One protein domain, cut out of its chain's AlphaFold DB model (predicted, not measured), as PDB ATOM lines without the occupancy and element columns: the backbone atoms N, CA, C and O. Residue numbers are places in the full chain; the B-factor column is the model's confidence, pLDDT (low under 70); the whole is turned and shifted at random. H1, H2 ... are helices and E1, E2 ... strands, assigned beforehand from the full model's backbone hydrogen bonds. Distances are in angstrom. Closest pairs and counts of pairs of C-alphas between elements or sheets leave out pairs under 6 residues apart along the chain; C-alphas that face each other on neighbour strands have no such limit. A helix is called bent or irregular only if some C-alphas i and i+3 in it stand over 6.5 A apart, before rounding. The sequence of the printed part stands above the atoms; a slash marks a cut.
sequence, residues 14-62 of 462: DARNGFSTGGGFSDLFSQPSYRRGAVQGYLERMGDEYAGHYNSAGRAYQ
ATOM      1  N   ASP A  14      60.328  30.836  42.332       62.75
ATOM      2  CA  ASP A  14      61.725  30.391  42.383       62.75
ATOM      3  C   ASP A  14      61.914  29.178  41.463       62.75
ATOM      4  O   ASP A  14      61.477  28.062  41.745       62.75
ATOM      5  N   ALA A  15      62.616  29.398  40.351       62.88
ATOM      6  CA  ALA A  15      62.922  28.368  39.364       62.88
ATOM      7  C   ALA A  15      63.801  27.223  39.914       62.88
ATOM      8  O   ALA A  15      63.876  26.166  39.294       62.88
ATOM      9  N   ARG A  16      64.483  27.414  41.052       60.66
ATOM     10  CA  ARG A  16      65.423  26.441  41.636       60.66
ATOM     11  C   ARG A  16      64.725  25.349  42.437       60.66
ATOM     12  O   ARG A  16      65.239  24.239  42.518       60.66
ATOM     13  N   ASN A  17      63.584  25.664  43.047       62.62
ATOM     14  CA  ASN A  17      62.794  24.721  43.846       62.62
ATOM     15  C   ASN A  17      61.337  24.598  43.365       62.62
ATOM     16  O   ASN A  17      60.552  23.885  43.984       62.62
ATOM     17  N   GLY A  18      60.978  25.274  42.269       59.56
ATOM     18  CA  GLY A  18      59.641  25.237  41.679       59.56
ATOM     19  C   GLY A  18      58.581  25.968  42.501       59.56
ATOM     20  O   GLY A  18      57.389  25.769  42.259       59.56
ATOM     21  N   PHE A  19      58.975  26.789  43.480       63.59
ATOM     22  CA  PHE A  19      58.029  27.534  44.299       63.59
ATOM     23  C   PHE A  19      57.233  28.513  43.436       63.59
ATOM     24  O   PHE A  19      57.812  29.285  42.680       63.59
ATOM     25  N   SER A  20      55.911  28.506  43.601       64.69
ATOM     26  CA  SER A  20      54.988  29.537  43.132       64.69
ATOM     27  C   SER A  20      53.975  29.806  44.241       64.69
ATOM     28  O   SER A  20      53.607  28.900  44.996       64.69
ATOM     29  N   THR A  21      53.509  31.047  44.365       63.59
ATOM     30  CA  THR A  21      52.470  31.377  45.346       63.59
ATOM     31  C   THR A  21      51.144  30.704  44.982       63.59
ATOM     32  O   THR A  21      50.662  30.814  43.855       63.59
ATOM     33  N   GLY A  22      50.546  29.992  45.938       61.44
ATOM     34  CA  GLY A  22      49.253  29.342  45.740       61.44
ATOM     35  C   GLY A  22      48.115  30.361  45.732       61.44
ATOM     36  O   GLY A  22      47.966  31.124  46.684       61.44
ATOM     37  N   GLY A  23      47.280  30.344  44.703       72.00
ATOM     38  CA  GLY A  23      46.063  31.148  44.607       72.00
ATOM     39  C   GLY A  23      44.998  30.380  43.839       72.00
ATOM     40  O   GLY A  23      45.326  29.460  43.091       72.00
ATOM     41  N   GLY A  24      43.729  30.716  44.048       77.50
ATOM     42  CA  GLY A  24      42.645  30.016  43.372       77.50
ATOM     43  C   GLY A  24      41.268  30.322  43.932       77.50
ATOM     44  O   GLY A  24      41.088  31.233  44.741       77.50
ATOM     45  N   PHE A  25      40.304  29.525  43.486       76.25
ATOM     46  CA  PHE A  25      38.905  29.599  43.880       76.25
ATOM     47  C   PHE A  25      38.482  28.279  44.518       76.25
ATOM     48  O   PHE A  25      38.885  27.210  44.073       76.25
ATOM     49  N   SER A  26      37.700  28.352  45.592       65.94
ATOM     50  CA  SER A  26      37.233  27.163  46.304       65.94
ATOM     51  C   SER A  26      36.061  26.483  45.592       65.94
ATOM     52  O   SER A  26      35.065  27.135  45.307       65.94
ATOM     53  N   ASP A  27      36.112  25.160  45.441       66.00
ATOM     54  CA  ASP A  27      34.953  24.367  44.992       66.00
ATOM     55  C   ASP A  27      33.930  24.086  46.104       66.00
ATOM     56  O   ASP A  27      32.820  23.637  45.835       66.00
ATOM     57  N   LEU A  28      34.299  24.351  47.361       66.44
ATOM     58  CA  LEU A  28      33.503  24.005  48.542       66.44
ATOM     59  C   LEU A  28      32.784  25.214  49.142       66.44
ATOM     60  O   LEU A  28      31.652  25.101  49.604       66.44
ATOM     61  N   PHE A  29      33.450  26.368  49.172       69.06
ATOM     62  CA  PHE A  29      32.939  27.566  49.833       69.06
ATOM     63  C   PHE A  29      32.534  28.611  48.806       69.06
ATOM     64  O   PHE A  29      33.343  28.996  47.965       69.06
ATOM     65  N   SER A  30      31.304  29.112  48.910       79.69
ATOM     66  CA  SER A  30      30.807  30.186  48.051       79.69
ATOM     67  C   SER A  30      31.500  31.522  48.334       79.69
ATOM     68  O   SER A  30      32.010  31.782  49.430       79.69
ATOM     69  N   GLN A  31      31.527  32.390  47.323       79.31
ATOM     70  CA  GLN A  31      32.173  33.693  47.400       79.31
ATOM     71  C   GLN A  31      31.507  34.600  48.458       79.31
ATOM     72  O   GLN A  31      30.318  34.927  48.339       79.31
ATOM     73  N   PRO A  32      32.259  35.084  49.467       78.88
ATOM     74  CA  PRO A  32      31.703  35.957  50.494       78.88
ATOM     75  C   PRO A  32      31.349  37.347  49.945       78.88
ATOM     76  O   PRO A  32      32.041  37.894  49.083       78.88
ATOM     77  N   SER A  33      30.289  37.951  50.492       81.81
ATOM     78  CA  SER A  33      29.757  39.250  50.050       81.81
ATOM     79  C   SER A  33      30.797  40.373  50.105       81.81
ATOM     80  O   SER A  33      30.918  41.141  49.155       81.81
ATOM     81  N   TYR A  34      31.605  40.412  51.166       75.75
ATOM     82  CA  TYR A  34      32.616  41.444  51.400       75.75
ATOM     83  C   TYR A  34      33.799  41.423  50.413       75.75
ATOM     84  O   TYR A  34      34.546  42.390  50.331       75.75
ATOM     85  N   ARG A  35      33.967  40.351  49.625       71.19
ATOM     86  CA  ARG A  35      34.992  40.260  48.566       71.19
ATOM     87  C   ARG A  35      34.429  40.281  47.150       71.19
ATOM     88  O   ARG A  35      35.200  40.221  46.195       71.19
ATOM     89  N   ARG A  36      33.105  40.339  46.988       76.69
ATOM     90  CA  ARG A  36      32.458  40.191  45.676       76.69
ATOM     91  C   ARG A  36      32.945  41.232  44.665       76.69
ATOM     92  O   ARG A  36      33.264  40.853  43.549       76.69
ATOM     93  N   GLY A  37      33.098  42.494  45.078       79.56
ATOM     94  CA  GLY A  37      33.581  43.564  44.196       79.56
ATOM     95  C   GLY A  37      35.014  43.349  43.693       79.56
ATOM     96  O   GLY A  37      35.274  43.475  42.501       79.56
ATOM     97  N   ALA A  38      35.936  42.954  44.578       79.44
ATOM     98  CA  ALA A  38      37.327  42.688  44.200       79.44
ATOM     99  C   ALA A  38      37.453  41.475  43.263       79.44
ATOM    100  O   ALA A  38      38.218  41.512  42.302       79.44
ATOM    101  N   VAL A  39      36.681  40.414  43.523       82.75
ATOM    102  CA  VAL A  39      36.681  39.211  42.682       82.75
ATOM    103  C   VAL A  39      36.043  39.475  41.329       82.75
ATOM    104  O   VAL A  39      36.620  39.093  40.318       82.75
ATOM    105  N   GLN A  40      34.915  40.181  41.284       83.62
ATOM    106  CA  GLN A  40      34.268  40.524  40.022       83.62
ATOM    107  C   GLN A  40      35.204  41.343  39.121       83.62
ATOM    108  O   GLN A  40      35.410  40.971  37.971       83.62
ATOM    109  N   GLY A  41      35.870  42.369  39.664       84.44
ATOM    110  CA  GLY A  41      36.843  43.151  38.896       84.44
ATOM    111  C   GLY A  41      38.066  42.346  38.432       84.44
ATOM    112  O   GLY A  41      38.678  42.684  37.421       84.44
ATOM    113  N   TYR A  42      38.439  41.274  39.141       81.81
ATOM    114  CA  TYR A  42      39.486  40.348  38.699       81.81
ATOM    115  C   TYR A  42      39.002  39.432  37.567       81.81
ATOM    116  O   TYR A  42      39.711  39.282  36.573       81.81
ATOM    117  N   LEU A  43      37.792  38.875  37.682       83.69
ATOM    118  CA  LEU A  43      37.179  38.023  36.657       83.69
ATOM    119  C   LEU A  43      36.940  38.790  35.350       83.69
ATOM    120  O   LEU A  43      37.272  38.288  34.282       83.69
ATOM    121  N   GLU A  44      36.465  40.035  35.430       86.25
ATOM    122  CA  GLU A  44      36.275  40.911  34.264       86.25
ATOM    123  C   GLU A  44      37.593  41.194  33.525       86.25
ATOM    124  O   GLU A  44      37.612  41.278  32.300       86.25
ATOM    125  N   ARG A  45      38.715  41.308  34.252       84.31
ATOM    126  CA  ARG A  45      40.050  41.499  33.655       84.31
ATOM    127  C   ARG A  45      40.652  40.215  33.096       84.31
ATOM    128  O   ARG A  45      41.445  40.293  32.164       84.31
ATOM    129  N   MET A  46      40.343  39.070  33.701       79.69
ATOM    130  CA  MET A  46      40.807  37.759  33.246       79.69
ATOM    131  C   MET A  46      40.063  37.308  31.981       79.69
ATOM    132  O   MET A  46      40.656  36.645  31.132       79.69
ATOM    133  N   GLY A  47      38.783  37.668  31.848       81.31
ATOM    134  CA  GLY A  47      37.936  37.195  30.757       81.31
ATOM    135  C   GLY A  47      37.890  35.666  30.705       81.31
ATOM    136  O   GLY A  47      37.875  34.996  31.740       81.31
ATOM    137  N   ASP A  48      37.925  35.115  29.493       81.38
ATOM    138  CA  ASP A  48      37.776  33.675  29.257       81.38
ATOM    139  C   ASP A  48      39.106  32.895  29.234       81.38
ATOM    140  O   ASP A  48      39.109  31.703  28.937       81.38
ATOM    141  N   GLU A  49      40.239  33.528  29.570       77.38
ATOM    142  CA  GLU A  49      41.591  32.944  29.429       77.38
ATOM    143  C   GLU A  49      41.755  31.593  30.158       77.38
ATOM    144  O   GLU A  49      42.487  30.720  29.696       77.38
ATOM    145  N   TYR A  50      41.033  31.395  31.268       74.44
ATOM    146  CA  TYR A  50      41.063  30.172  32.083       74.44
ATOM    147  C   TYR A  50      39.663  29.580  32.314       74.44
ATOM    148  O   TYR A  50      39.419  28.922  33.332       74.44
ATOM    149  N   ALA A  51      38.719  29.840  31.405       71.81
ATOM    150  CA  ALA A  51      37.347  29.354  31.527       71.81
ATOM    151  C   ALA A  51      37.305  27.820  31.695       71.81
ATOM    152  O   ALA A  51      37.983  27.079  30.988       71.81
ATOM    153  N   GLY A  52      36.521  27.338  32.663       74.00
ATOM    154  CA  GLY A  52      36.389  25.907  32.967       74.00
ATOM    155  C   GLY A  52      37.488  25.310  33.858       74.00
ATOM    156  O   GLY A  52      37.337  24.174  34.300       74.00
ATOM    157  N   HIS A  53      38.551  26.055  34.185       73.69
ATOM    158  CA  HIS A  53      39.628  25.577  35.067       73.69
ATOM    159  C   HIS A  53      39.453  25.950  36.547       73.69
ATOM    160  O   HIS A  53      40.241  25.514  37.384       73.69
ATOM    161  N   TYR A  54      38.448  26.759  36.885       77.44
ATOM    162  CA  TYR A  54      38.180  27.196  38.254       77.44
ATOM    163  C   TYR A  54      36.686  27.463  38.473       77.44
ATOM    164  O   TYR A  54      35.954  27.800  37.539       77.44
ATOM    165  N   ASN A  55      36.235  27.360  39.723       78.75
ATOM    166  CA  ASN A  55      34.882  27.742  40.115       78.75
ATOM    167  C   ASN A  55      34.794  29.252  40.390       78.75
ATOM    168  O   ASN A  55      35.131  29.717  41.478       78.75
ATOM    169  N   SER A  56      34.300  30.028  39.425       79.00
ATOM    170  CA  SER A  56      34.171  31.492  39.535       79.00
ATOM    171  C   SER A  56      33.218  31.967  40.641       79.00
ATOM    172  O   SER A  56      33.338  33.099  41.110       79.00
ATOM    173  N   ALA A  57      32.300  31.109  41.100       79.75
ATOM    174  CA  ALA A  57      31.398  31.392  42.220       79.75
ATOM    175  C   ALA A  57      32.008  31.044  43.594       79.75
ATOM    176  O   ALA A  57      31.411  31.336  44.638       79.75
ATOM    177  N   GLY A  58      33.183  30.412  43.599       71.38
ATOM    178  CA  GLY A  58      33.910  29.972  44.780       71.38
ATOM    179  C   GLY A  58      34.666  31.086  45.501       71.38
ATOM    180  O   GLY A  58      34.998  32.115  44.921       71.38
ATOM    181  N   ARG A  59      35.000  30.870  46.778       79.44
ATOM    182  CA  ARG A  59      35.837  31.781  47.574       79.44
ATOM    183  C   ARG A  59      37.223  31.899  46.944       79.44
ATOM    184  O   ARG A  59      38.005  30.951  47.014       79.44
ATOM    185  N   ALA A  60      37.548  33.077  46.418       73.62
ATOM    186  CA  ALA A  60      38.875  33.390  45.886       73.62
ATOM    187  C   ALA A  60      39.893  33.648  47.008       73.62
ATOM    188  O   ALA A  60      39.562  34.384  47.939       73.62
ATOM    189  N   TYR A  61      41.098  33.075  46.937       70.19
ATOM    190  CA  TYR A  61      42.247  33.284  47.841       70.19
ATOM    191  C   TYR A  61      43.535  33.525  47.034       70.19
ATOM    192  O   TYR A  61      43.650  33.068  45.901       70.19
ATOM    193  N   GLN A  62      44.568  34.198  47.546       68.19
ATOM    194  CA  GLN A  62      44.834  34.691  48.908       68.19
ATOM    195  C   GLN A  62      44.173  36.046  49.219       68.19
ATOM    196  O   GLN A  62      43.709  36.740  48.322       68.19
TER     197      GLN A  62
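Overview. This is residues 14 to 62 of the 462 residues of an uncharacterized protein of Monosporascus sp. GIB2 (UniProt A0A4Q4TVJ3). A ribbon of two short antiparallel strands, E1 and E2, makes one end of a loose loop: the helix H1 starts beside E2 and runs away from the ribbon, and the unnamed residues 47 to 57 bring the backbone back to it. A thin tail, residues 14 to 20, sticks out from this small body and makes the length of the whole. The printed part has 49 residues with E1, H1 and E2 in that order, a sheet of order E1 - E2, and a mixed class, with helices holding 14 and strands 11 of the 25 residues in named elements. It is loose, with a radius of gyration of the C-alphas of 12.5 A, and elongated, spanning 38 by 21 by 18 A.

Arrangement. Look first at the sheet, where E1, residues 24 to 30, and E2, residues 58 to 61, are antiparallel neighbours with 137 degrees between their directions. At one end N 24 and O 61 are within hydrogen-bond range at 3.0 A; farther along E1, N 59 and O 29 are 2.8 A apart. C-alphas 25 and 60 face each other at 4.3 A, and C-alphas 30 and 58 face each other at 4.5 A. Now look for H1, residues 33 to 46, whose closest C-alpha to E2 is that of Val 39, 7.0 A from that of Ala 60. Within 10 A, residues 33 to 39 of H1 make 10 pairs of C-alphas with E2 and 1 with E1. H1 is irregular, with C-alphas 34 and 37 at 7.6 A, and 8 of 10 of its O i to N i+4 pairs are within hydrogen-bond range.

Along the chain. Find C-alpha 24 at (42.645, 30.016, 43.372); from there E1 covers 12.7 A to C-alpha 30. H1 begins with C-alpha 33 at (29.757, 39.250, 50.050) and runs 20.2 A to C-alpha 46. E2 is 9.5 A long, and you meet its last C-alpha, 61, at (42.247, 33.284, 47.841).

Size, cuts and confidence. The two C-alphas farthest apart are those of Arg 16 and Ser 33, at 38.8 A. Residues 14 to 20 stand free, as do residues 44 to 52, of which 44 to 46 belong to H1. Without them, look for a body of 33 residues spanning 20 by 20 by 16 A. The link from E1 to H1 is tight, with 2 residues, and that from H1 to E2 is long, with 11. The printed part has no cut. In the B-factor column the mean pLDDT of the printed part is 74.2; it is under 70 at residues 14 to 22, residues 26 to 29 and residue 62.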